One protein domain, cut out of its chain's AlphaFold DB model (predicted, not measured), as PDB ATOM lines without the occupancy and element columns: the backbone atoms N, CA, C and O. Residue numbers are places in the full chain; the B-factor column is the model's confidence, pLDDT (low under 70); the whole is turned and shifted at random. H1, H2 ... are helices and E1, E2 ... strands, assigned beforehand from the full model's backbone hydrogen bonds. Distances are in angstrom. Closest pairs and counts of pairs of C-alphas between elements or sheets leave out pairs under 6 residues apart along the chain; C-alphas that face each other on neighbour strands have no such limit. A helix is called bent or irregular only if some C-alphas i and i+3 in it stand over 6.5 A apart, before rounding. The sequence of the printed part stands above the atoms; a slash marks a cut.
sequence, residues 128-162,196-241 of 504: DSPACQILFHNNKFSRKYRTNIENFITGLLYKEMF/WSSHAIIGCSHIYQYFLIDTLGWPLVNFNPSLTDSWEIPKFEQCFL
ATOM      1  N   ASP A 128     109.681 206.592 195.784       72.50
ATOM      2  CA  ASP A 128     109.958 205.586 196.810       72.50
ATOM      3  C   ASP A 128     109.631 204.169 196.316       72.50
ATOM      4  O   ASP A 128     109.590 203.234 197.111       72.50
ATOM      5  N   SER A 129     109.371 203.988 195.019       76.56
ATOM      6  CA  SER A 129     108.997 202.693 194.451       76.56
ATOM      7  C   SER A 129     110.100 201.629 194.636       76.56
ATOM      8  O   SER A 129     111.295 201.944 194.651       76.56
ATOM      9  N   PRO A 130     109.739 200.341 194.810       82.56
ATOM     10  CA  PRO A 130     110.738 199.286 194.925       82.56
ATOM     11  C   PRO A 130     111.499 199.143 193.604       82.56
ATOM     12  O   PRO A 130     110.893 198.973 192.547       82.56
ATOM     13  N   ALA A 131     112.830 199.116 193.671       83.00
ATOM     14  CA  ALA A 131     113.688 198.908 192.507       83.00
ATOM     15  C   ALA A 131     113.465 197.529 191.865       83.00
ATOM     16  O   ALA A 131     113.622 197.349 190.659       83.00
ATOM     17  N   CYS A 132     113.110 196.528 192.675       82.31
ATOM     18  CA  CYS A 132     112.782 195.194 192.197       82.31
ATOM     19  C   CYS A 132     111.756 194.517 193.110       82.31
ATOM     20  O   CYS A 132     111.830 194.613 194.338       82.31
ATOM     21  N   GLN A 133     110.834 193.769 192.506       85.62
ATOM     22  CA  GLN A 133     109.937 192.851 193.199       85.62
ATOM     23  C   GLN A 133     110.214 191.416 192.751       85.62
ATOM     24  O   GLN A 133     110.217 191.112 191.559       85.62
ATOM     25  N   ILE A 134     110.386 190.511 193.716       87.56
ATOM     26  CA  ILE A 134     110.660 189.094 193.459       87.56
ATOM     27  C   ILE A 134     109.572 188.237 194.089       87.56
ATOM     28  O   ILE A 134     109.291 188.341 195.284       87.56
ATOM     29  N   LEU A 135     108.989 187.348 193.285       86.94
ATOM     30  CA  LEU A 135     108.022 186.349 193.729       86.94
ATOM     31  C   LEU A 135     108.697 184.982 193.868       86.94
ATOM     32  O   LEU A 135     109.137 184.377 192.887       86.94
ATOM     33  N   PHE A 136     108.744 184.467 195.096       86.50
ATOM     34  CA  PHE A 136     109.293 183.148 195.389       86.50
ATOM     35  C   PHE A 136     108.187 182.095 195.368       86.50
ATOM     36  O   PHE A 136     107.222 182.166 196.128       86.50
ATOM     37  N   HIS A 137     108.356 181.088 194.517       85.56
ATOM     38  CA  HIS A 137     107.445 179.949 194.419       85.56
ATOM     39  C   HIS A 137     107.917 178.805 195.320       85.56
ATOM     40  O   HIS A 137     109.089 178.726 195.692       85.56
ATOM     41  N   ASN A 138     107.021 177.883 195.656       84.19
ATOM     42  CA  ASN A 138     107.284 176.759 196.547       84.19
ATOM     43  C   ASN A 138     108.093 175.633 195.880       84.19
ATOM     44  O   ASN A 138     107.696 174.466 195.826       84.19
ATOM     45  N   ASN A 139     109.286 175.965 195.410       85.81
ATOM     46  CA  ASN A 139     110.214 175.023 194.814       85.81
ATOM     47  C   ASN A 139     111.527 174.972 195.617       85.81
ATOM     48  O   ASN A 139     111.840 175.837 196.436       85.81
ATOM     49  N   LYS A 140     112.315 173.914 195.394       85.88
ATOM     50  CA  LYS A 140     113.591 173.708 196.097       85.88
ATOM     51  C   LYS A 140     114.599 174.827 195.814       85.88
ATOM     52  O   LYS A 140     115.415 175.132 196.677       85.88
ATOM     53  N   PHE A 141     114.554 175.415 194.621       87.62
ATOM     54  CA  PHE A 141     115.469 176.470 194.202       87.62
ATOM     55  C   PHE A 141     115.238 177.753 195.008       87.62
ATOM     56  O   PHE A 141     116.156 178.219 195.676       87.62
ATOM     57  N   SER A 142     114.004 178.256 195.026       87.25
ATOM     58  CA  SER A 142     113.577 179.421 195.796       87.25
ATOM     59  C   SER A 142     113.831 179.220 197.284       87.25
ATOM     60  O   SER A 142     114.362 180.118 197.923       87.25
ATOM     61  N   ARG A 143     113.555 178.024 197.828       84.31
ATOM     62  CA  ARG A 143     113.837 177.738 199.243       84.31
ATOM     63  C   ARG A 143     115.320 177.791 199.599       84.31
ATOM     64  O   ARG A 143     115.662 178.244 200.680       84.31
ATOM     65  N   LYS A 144     116.188 177.339 198.694       84.81
ATOM     66  CA  LYS A 144     117.630 177.259 198.938       84.81
ATOM     67  C   LYS A 144     118.363 178.574 198.671       84.81
ATOM     68  O   LYS A 144     119.309 178.886 199.381       84.81
ATOM     69  N   TYR A 145     117.983 179.298 197.620       88.62
ATOM     70  CA  TYR A 145     118.765 180.423 197.094       88.62
ATOM     71  C   TYR A 145     118.128 181.792 197.322       88.62
ATOM     72  O   TYR A 145     118.681 182.778 196.844       88.62
ATOM     73  N   ARG A 146     117.007 181.883 198.049       87.12
ATOM     74  CA  ARG A 146     116.345 183.157 198.367       87.12
ATOM     75  C   ARG A 146     117.336 184.218 198.846       87.12
ATOM     76  O   ARG A 146     117.500 185.235 198.186       87.12
ATOM     77  N   THR A 147     118.050 183.936 199.929       86.31
ATOM     78  CA  THR A 147     118.979 184.880 200.565       86.31
ATOM     79  C   THR A 147     120.126 185.249 199.640       86.31
ATOM     80  O   THR A 147     120.567 186.391 199.604       86.31
ATOM     81  N   ASN A 148     120.601 184.297 198.831       89.69
ATOM     82  CA  ASN A 148     121.622 184.577 197.826       89.69
ATOM     83  C   ASN A 148     121.109 185.538 196.749       89.69
ATOM     84  O   ASN A 148     121.856 186.419 196.339       89.69
ATOM     85  N   ILE A 149     119.858 185.378 196.308       90.44
ATOM     86  CA  ILE A 149     119.216 186.254 195.320       90.44
ATOM     87  C   ILE A 149     119.011 187.653 195.912       90.44
ATOM     88  O   ILE A 149     119.397 188.640 195.288       90.44
ATOM     89  N   GLU A 150     118.469 187.738 197.127       88.69
ATOM     90  CA  GLU A 150     118.246 189.001 197.838       88.69
ATOM     91  C   GLU A 150     119.568 189.749 198.071       88.69
ATOM     92  O   GLU A 150     119.682 190.922 197.714       88.69
ATOM     93  N   ASN A 151     120.606 189.065 198.562       88.06
ATOM     94  CA  ASN A 151     121.931 189.654 198.777       88.06
ATOM     95  C   ASN A 151     122.615 190.058 197.470       88.06
ATOM     96  O   ASN A 151     123.307 191.073 197.426       88.06
ATOM     97  N   PHE A 152     122.438 189.278 196.402       91.50
ATOM     98  CA  PHE A 152     122.994 189.608 195.094       91.50
ATOM     99  C   PHE A 152     122.400 190.912 194.559       91.50
ATOM    100  O   PHE A 152     123.150 191.805 194.174       91.50
ATOM    101  N   ILE A 153     121.073 191.051 194.596       90.12
ATOM    102  CA  ILE A 153     120.385 192.252 194.107       90.12
ATOM    103  C   ILE A 153     120.676 193.450 195.009       90.12
ATOM    104  O   ILE A 153     120.994 194.524 194.507       90.12
ATOM    105  N   THR A 154     120.685 193.257 196.329       85.94
ATOM    106  CA  THR A 154     121.099 194.302 197.280       85.94
ATOM    107  C   THR A 154     122.534 194.762 197.002       85.94
ATOM    108  O   THR A 154     122.825 195.955 197.015       85.94
ATOM    109  N   GLY A 155     123.438 193.836 196.670       87.25
ATOM    110  CA  GLY A 155     124.807 194.157 196.273       87.25
ATOM    111  C   GLY A 155     124.910 194.912 194.943       87.25
ATOM    112  O   GLY A 155     125.839 195.700 194.776       87.25
ATOM    113  N   LEU A 156     123.980 194.700 194.004       87.94
ATOM    114  CA  LEU A 156     123.888 195.495 192.774       87.94
ATOM    115  C   LEU A 156     123.390 196.913 193.067       87.94
ATOM    116  O   LEU A 156     124.018 197.863 192.615       87.94
ATOM    117  N   LEU A 157     122.348 197.062 193.889       86.00
ATOM    118  CA  LEU A 157     121.840 198.374 194.304       86.00
ATOM    119  C   LEU A 157     122.891 199.181 195.068       86.00
ATOM    120  O   LEU A 157     123.051 200.372 194.833       86.00
ATOM    121  N   TYR A 158     123.668 198.526 195.931       85.12
ATOM    122  CA  TYR A 158     124.773 199.186 196.619       85.12
ATOM    123  C   TYR A 158     125.841 199.694 195.644       85.12
ATOM    124  O   TYR A 158     126.399 200.762 195.861       85.12
ATOM    125  N   LYS A 159     126.137 198.955 194.566       86.00
ATOM    126  CA  LYS A 159     127.077 199.416 193.531       86.00
ATOM    127  C   LYS A 159     126.521 200.603 192.751       86.00
ATOM    128  O   LYS A 159     127.275 201.543 192.525       86.00
ATOM    129  N   GLU A 160     125.233 200.574 192.417       82.62
ATOM    130  CA  GLU A 160     124.533 201.669 191.736       82.62
ATOM    131  C   GLU A 160     124.669 202.991 192.500       82.62
ATOM    132  O   GLU A 160     124.936 204.024 191.903       82.62
ATOM    133  N   MET A 161     124.612 202.967 193.840       79.69
ATOM    134  CA  MET A 161     124.789 204.176 194.662       79.69
ATOM    135  C   MET A 161     126.129 204.904 194.443       79.69
ATOM    136  O   MET A 161     126.242 206.085 194.780       79.69
ATOM    137  N   PHE A 162     127.152 204.209 193.939       79.44
ATOM    138  CA  PHE A 162     128.471 204.780 193.651       79.44
ATOM    139  C   PHE A 162     128.774 204.876 192.153       79.44
ATOM    140  O   PHE A 162     129.808 205.449 191.792       79.44
ATOM    141  N   TRP A 196      99.705 172.612 192.050       69.62
ATOM    142  CA  TRP A 196      99.260 173.770 192.834       69.62
ATOM    143  C   TRP A 196     100.180 174.071 194.019       69.62
ATOM    144  O   TRP A 196     100.451 175.234 194.307       69.62
ATOM    145  N   SER A 197     100.688 173.038 194.696       75.19
ATOM    146  CA  SER A 197     101.576 173.228 195.839       75.19
ATOM    147  C   SER A 197     102.964 173.706 195.434       75.19
ATOM    148  O   SER A 197     103.535 174.480 196.190       75.19
ATOM    149  N   SER A 198     103.499 173.303 194.277       72.25
ATOM    150  CA  SER A 198     104.818 173.738 193.786       72.25
ATOM    151  C   SER A 198     104.828 175.168 193.240       72.25
ATOM    152  O   SER A 198     105.834 175.866 193.373       72.25
ATOM    153  N   HIS A 199     103.702 175.623 192.687       70.75
ATOM    154  CA  HIS A 199     103.515 176.994 192.200       70.75
ATOM    155  C   HIS A 199     102.924 177.927 193.263       70.75
ATOM    156  O   HIS A 199     102.682 179.099 192.988       70.75
ATOM    157  N   ALA A 200     102.691 177.436 194.483       75.62
ATOM    158  CA  ALA A 200     102.270 178.286 195.583       75.62
ATOM    159  C   ALA A 200     103.338 179.356 195.845       75.62
ATOM    160  O   ALA A 200     104.527 179.048 195.927       75.62
ATOM    161  N   ILE A 201     102.914 180.608 195.976       79.31
ATOM    162  CA  ILE A 201     103.804 181.712 196.331       79.31
ATOM    163  C   ILE A 201     104.086 181.613 197.832       79.31
ATOM    164  O   ILE A 201     103.154 181.561 198.634       79.31
ATOM    165  N   ILE A 202     105.365 181.545 198.196       82.75
ATOM    166  CA  ILE A 202     105.837 181.388 199.582       82.75
ATOM    167  C   ILE A 202     106.540 182.631 200.120       82.75
ATOM    168  O   ILE A 202     106.843 182.673 201.302       82.75
ATOM    169  N   GLY A 203     106.825 183.619 199.275       82.88
ATOM    170  CA  GLY A 203     107.441 184.868 199.704       82.88
ATOM    171  C   GLY A 203     107.392 185.920 198.609       82.88
ATOM    172  O   GLY A 203     107.364 185.586 197.418       82.88
ATOM    173  N   CYS A 204     107.379 187.188 199.016       86.56
ATOM    174  CA  CYS A 204     107.423 188.315 198.097       86.56
ATOM    175  C   CYS A 204     108.320 189.417 198.654       86.56
ATOM    176  O   CYS A 204     107.915 190.154 199.553       86.56
ATOM    177  N   SER A 205     109.514 189.533 198.077       87.31
ATOM    178  CA  SER A 205     110.516 190.505 198.508       87.31
ATOM    179  C   SER A 205     110.462 191.735 197.615       87.31
ATOM    180  O   SER A 205     110.663 191.649 196.402       87.31
ATOM    181  N   HIS A 206     110.163 192.873 198.229       87.06
ATOM    182  CA  HIS A 206     110.254 194.209 197.654       87.06
ATOM    183  C   HIS A 206     111.592 194.799 198.072       87.06
ATOM    184  O   HIS A 206     111.865 194.950 199.264       87.06
ATOM    185  N   ILE A 207     112.442 195.096 197.098       86.88
ATOM    186  CA  ILE A 207     113.795 195.581 197.339       86.88
ATOM    187  C   ILE A 207     113.821 197.069 197.010       86.88
ATOM    188  O   ILE A 207     113.638 197.457 195.857       86.88
ATOM    189  N   TYR A 208     114.030 197.886 198.036       86.19
ATOM    190  CA  TYR A 208     114.176 199.333 197.940       86.19
ATOM    191  C   TYR A 208     115.656 199.705 198.000       86.19
ATOM    192  O   TYR A 208     116.508 198.881 198.334       86.19
ATOM    193  N   GLN A 209     115.963 200.970 197.721       80.88
ATOM    194  CA  GLN A 209     117.338 201.467 197.716       80.88
ATOM    195  C   GLN A 209     118.071 201.240 199.051       80.88
ATOM    196  O   GLN A 209     119.266 200.957 199.053       80.88
ATOM    197  N   TYR A 210     117.361 201.330 200.182       80.06
ATOM    198  CA  TYR A 210     117.963 201.274 201.523       80.06
ATOM    199  C   TYR A 210     117.507 200.094 202.382       80.06
ATOM    200  O   TYR A 210     118.084 199.846 203.439       80.06
ATOM    201  N   PHE A 211     116.450 199.391 201.983       84.00
ATOM    202  CA  PHE A 211     115.845 198.343 202.796       84.00
ATOM    203  C   PHE A 211     115.115 197.312 201.933       84.00
ATOM    204  O   PHE A 211     114.787 197.551 200.774       84.00
ATOM    205  N   LEU A 212     114.839 196.152 202.521       84.94
ATOM    206  CA  LEU A 212     114.067 195.078 201.908       84.94
ATOM    207  C   LEU A 212     112.820 194.827 202.753       84.94
ATOM    208  O   LEU A 212     112.911 194.721 203.975       84.94
ATOM    209  N   ILE A 213     111.663 194.716 202.102       84.50
ATOM    210  CA  ILE A 213     110.398 194.344 202.741       84.50
ATOM    211  C   ILE A 213     109.932 193.013 202.165       84.50
ATOM    212  O   ILE A 213     109.686 192.906 200.967       84.50
ATOM    213  N   ASP A 214     109.745 192.012 203.021       83.44
ATOM    214  CA  ASP A 214     108.964 190.827 202.665       83.44
ATOM    215  C   ASP A 214     107.493 191.072 203.020       83.44
ATOM    216  O   ASP A 214     107.138 191.203 204.191       83.44
ATOM    217  N   THR A 215     106.634 191.164 202.008       80.50
ATOM    218  CA  THR A 215     105.211 191.504 202.189       80.50
ATOM    219  C   THR A 215     104.332 190.307 202.539       80.50
ATOM    220  O   THR A 215     103.215 190.491 203.022       80.50
ATOM    221  N   LEU A 216     104.817 189.084 202.313       77.00
ATOM    222  CA  LEU A 216     104.094 187.847 202.631       77.00
ATOM    223  C   LEU A 216     104.692 187.118 203.835       77.00
ATOM    224  O   LEU A 216     104.025 186.271 204.431       77.00
ATOM    225  N   GLY A 217     105.929 187.458 204.195       75.69
ATOM    226  CA  GLY A 217     106.724 186.684 205.132       75.69
ATOM    227  C   GLY A 217     107.132 185.338 204.530       75.69
ATOM    228  O   GLY A 217     106.660 184.919 203.470       75.69
ATOM    229  N   TRP A 218     108.011 184.629 205.233       79.56
ATOM    230  CA  TRP A 218     108.395 183.273 204.861       79.56
ATOM    231  C   TRP A 218     107.686 182.255 205.755       79.56
ATOM    232  O   TRP A 218     107.658 182.429 206.977       79.56
ATOM    233  N   PRO A 219     107.138 181.169 205.191       80.19
ATOM    234  CA  PRO A 219     106.538 180.121 205.994       80.19
ATOM    235  C   PRO A 219     107.608 179.401 206.821       80.19
ATOM    236  O   PRO A 219     108.633 178.961 206.300       80.19
ATOM    237  N   LEU A 220     107.327 179.232 208.112       78.94
ATOM    238  CA  LEU A 220     108.176 178.466 209.018       78.94
ATOM    239  C   LEU A 220     107.994 176.960 208.813       78.94
ATOM    240  O   LEU A 220     106.871 176.452 208.738       78.94
ATOM    241  N   VAL A 221     109.101 176.222 208.831       78.69
ATOM    242  CA  VAL A 221     109.091 174.759 208.905       78.69
ATOM    243  C   VAL A 221     108.658 174.351 210.313       78.69
ATOM    244  O   VAL A 221     109.354 174.622 211.289       78.69
ATOM    245  N   ASN A 222     107.491 173.708 210.429       79.62
ATOM    246  CA  ASN A 222     106.910 173.256 211.704       79.62
ATOM    247  C   ASN A 222     106.815 174.361 212.773       79.62
ATOM    248  O   ASN A 222     107.046 174.098 213.950       79.62
ATOM    249  N   PHE A 223     106.516 175.601 212.365       75.88
ATOM    250  CA  PHE A 223     106.472 176.770 213.258       75.88
ATOM    251  C   PHE A 223     107.776 177.019 214.036       75.88
ATOM    252  O   PHE A 223     107.767 177.692 215.065       75.88
ATOM    253  N   ASN A 224     108.903 176.498 213.546       74.31
ATOM    254  CA  ASN A 224     110.192 176.617 214.202       74.31
ATOM    255  C   ASN A 224     111.168 177.441 213.338       74.31
ATOM    256  O   ASN A 224     111.627 176.960 212.294       74.31
ATOM    257  N   PRO A 225     111.524 178.662 213.780       78.12
ATOM    258  CA  PRO A 225     112.573 179.489 213.183       78.12
ATOM    259  C   PRO A 225     113.872 178.732 212.899       78.12
ATOM    260  O   PRO A 225     114.408 178.814 211.802       78.12
ATOM    261  N   SER A 226     114.336 177.917 213.848       78.31
ATOM    262  CA  SER A 226     115.618 177.212 213.759       78.31
ATOM    263  C   SER A 226     115.641 176.106 212.702       78.31
ATOM    264  O   SER A 226     116.715 175.685 212.283       78.31
ATOM    265  N   LEU A 227     114.470 175.602 212.299       77.00
ATOM    266  CA  LEU A 227     114.329 174.597 211.239       77.00
ATOM    267  C   LEU A 227     114.107 175.228 209.861       77.00
ATOM    268  O   LEU A 227     114.007 174.513 208.865       77.00
ATOM    269  N   THR A 228     113.977 176.552 209.808       75.38
ATOM    270  CA  THR A 228     113.682 177.291 208.588       75.38
ATOM    271  C   THR A 228     114.972 177.911 208.075       75.38
ATOM    272  O   THR A 228     115.520 178.825 208.690       75.38
ATOM    273  N   ASP A 229     115.463 177.408 206.942       68.75
ATOM    274  CA  ASP A 229     116.660 177.952 206.300       68.75
ATOM    275  C   ASP A 229     116.514 179.466 206.088       68.75
ATOM    276  O   ASP A 229     115.498 179.938 205.575       68.75
ATOM    277  N   SER A 230     117.564 180.212 206.442       65.19
ATOM    278  CA  SER A 230     117.649 181.677 206.313       65.19
ATOM    279  C   SER A 230     116.693 182.497 207.187       65.19
ATOM    280  O   SER A 230     116.535 183.694 206.960       65.19
ATOM    281  N   TRP A 231     116.070 181.894 208.200       71.69
ATOM    282  CA  TRP A 231     115.270 182.627 209.178       71.69
ATOM    283  C   TRP A 231     116.139 183.087 210.358       71.69
ATOM    284  O   TRP A 231     116.169 182.473 211.426       71.69
ATOM    285  N   GLU A 232     116.895 184.167 210.154       67.25
ATOM    286  CA  GLU A 232     117.731 184.762 211.200       67.25
ATOM    287  C   GLU A 232     116.890 185.656 212.115       67.25
ATOM    288  O   GLU A 232     116.386 186.698 211.704       67.25
ATOM    289  N   ILE A 233     116.735 185.254 213.380       71.69
ATOM    290  CA  ILE A 233     116.096 186.097 214.396       71.69
ATOM    291  C   ILE A 233     117.061 187.244 214.723       71.69
ATOM    292  O   ILE A 233     118.160 186.962 215.219       71.69
ATOM    293  N   PRO A 234     116.675 188.518 214.504       69.38
ATOM    294  CA  PRO A 234     117.508 189.648 214.880       69.38
ATOM    295  C   PRO A 234     117.813 189.587 216.376       69.38
ATOM    296  O   PRO A 234     116.909 189.562 217.215       69.38
ATOM    297  N   LYS A 235     119.099 189.523 216.716       75.62
ATOM    298  CA  LYS A 235     119.548 189.588 218.104       75.62
ATOM    299  C   LYS A 235     119.696 191.055 218.463       75.62
ATOM    300  O   LYS A 235     120.584 191.727 217.950       75.62
ATOM    301  N   PHE A 236     118.820 191.544 219.325       72.12
ATOM    302  CA  PHE A 236     118.956 192.880 219.884       72.12
ATOM    303  C   PHE A 236     119.916 192.819 221.066       72.12
ATOM    304  O   PHE A 236     119.798 191.941 221.923       72.12
ATOM    305  N   GLU A 237     120.887 193.728 221.093       67.88
ATOM    306  CA  GLU A 237     121.738 193.895 222.261       67.88
ATOM    307  C   GLU A 237     120.877 194.420 223.410       67.88
ATOM    308  O   GLU A 237     120.085 195.352 223.255       67.88
ATOM    309  N   GLN A 238     120.988 193.777 224.567       64.94
ATOM    310  CA  GLN A 238     120.312 194.249 225.758       64.94
ATOM    311  C   GLN A 238     121.048 195.502 226.248       64.94
ATOM    312  O   GLN A 238     122.052 195.403 226.945       64.94
ATOM    313  N   CYS A 239     120.547 196.689 225.894       66.00
ATOM    314  CA  CYS A 239     121.149 197.971 226.291       66.00
ATOM    315  C   CYS A 239     121.114 198.227 227.812       66.00
ATOM    316  O   CYS A 239     121.760 199.155 228.294       66.00
ATOM    317  N   PHE A 240     120.360 197.423 228.566       68.81
ATOM    318  CA  PHE A 240     120.223 197.522 230.018       68.81
ATOM    319  C   PHE A 240     120.669 196.210 230.664       68.81
ATOM    320  O   PHE A 240     119.914 195.238 230.689       68.81
ATOM    321  N   LEU A 241     121.910 196.178 231.155       63.53
ATOM    322  CA  LEU A 241     122.456 195.034 231.897       63.53
ATOM    323  C   LEU A 241     121.720 194.827 233.221       63.53
ATOM    324  O   LEU A 241     121.469 193.692 233.624       63.53
TER     325      LEU A 241
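This is residues 128 to 162 and 196 to 241 of the 504 residues of the protein "ZCCHC8" of Mytilus coruscus (UniProt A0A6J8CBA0). One long helix, H1, covers one face of a small three-stranded sheet in two layers; beyond them a long stretch leads away, and its residues 234 to 241 stick out. The printed part has 81 residues, in the order E1, H1, E2, E3; the sheet E1 - E2 - E3 is antiparallel. The class is mixed, with under half of the residues in named elements. The whole is loose, radius of gyration of the C-alphas 14.8 A, spanning 41 by 40 by 20 A.

E1, residues 132 to 137, is antiparallel to E2, residues 201 to 207, with N 134 and O 205 2.9 A apart. H1, residues 140 to 160, is on the sheet at a height of 9.4 A, over E1 and E2, along the strands; its closest C-alpha pair with E2 is Thr 154 and Ile 207, 7.4 A. H1 is irregular, C-alphas 144 and 147 being 7.9 A apart; 15 of 17 O i to N i+4 pairs are within hydrogen-bond range. E2 and E3, residues 212 to 214, form an antiparallel hairpin, with N 206 and O 213 2.8 A apart.

E1 starts at C-alpha 132 (112.782, 195.194, 192.197) and measures 16.3 A, H1 30.3 A, E2 17.1 A and E3 6.7 A, ending at C-alpha 214 (108.964, 190.827, 202.665).

Residues 163 to 195 are not printed; C-alphas 162 and 196 are 42.6 A apart. Ten residues are under pLDDT 70, among them 237 to 241.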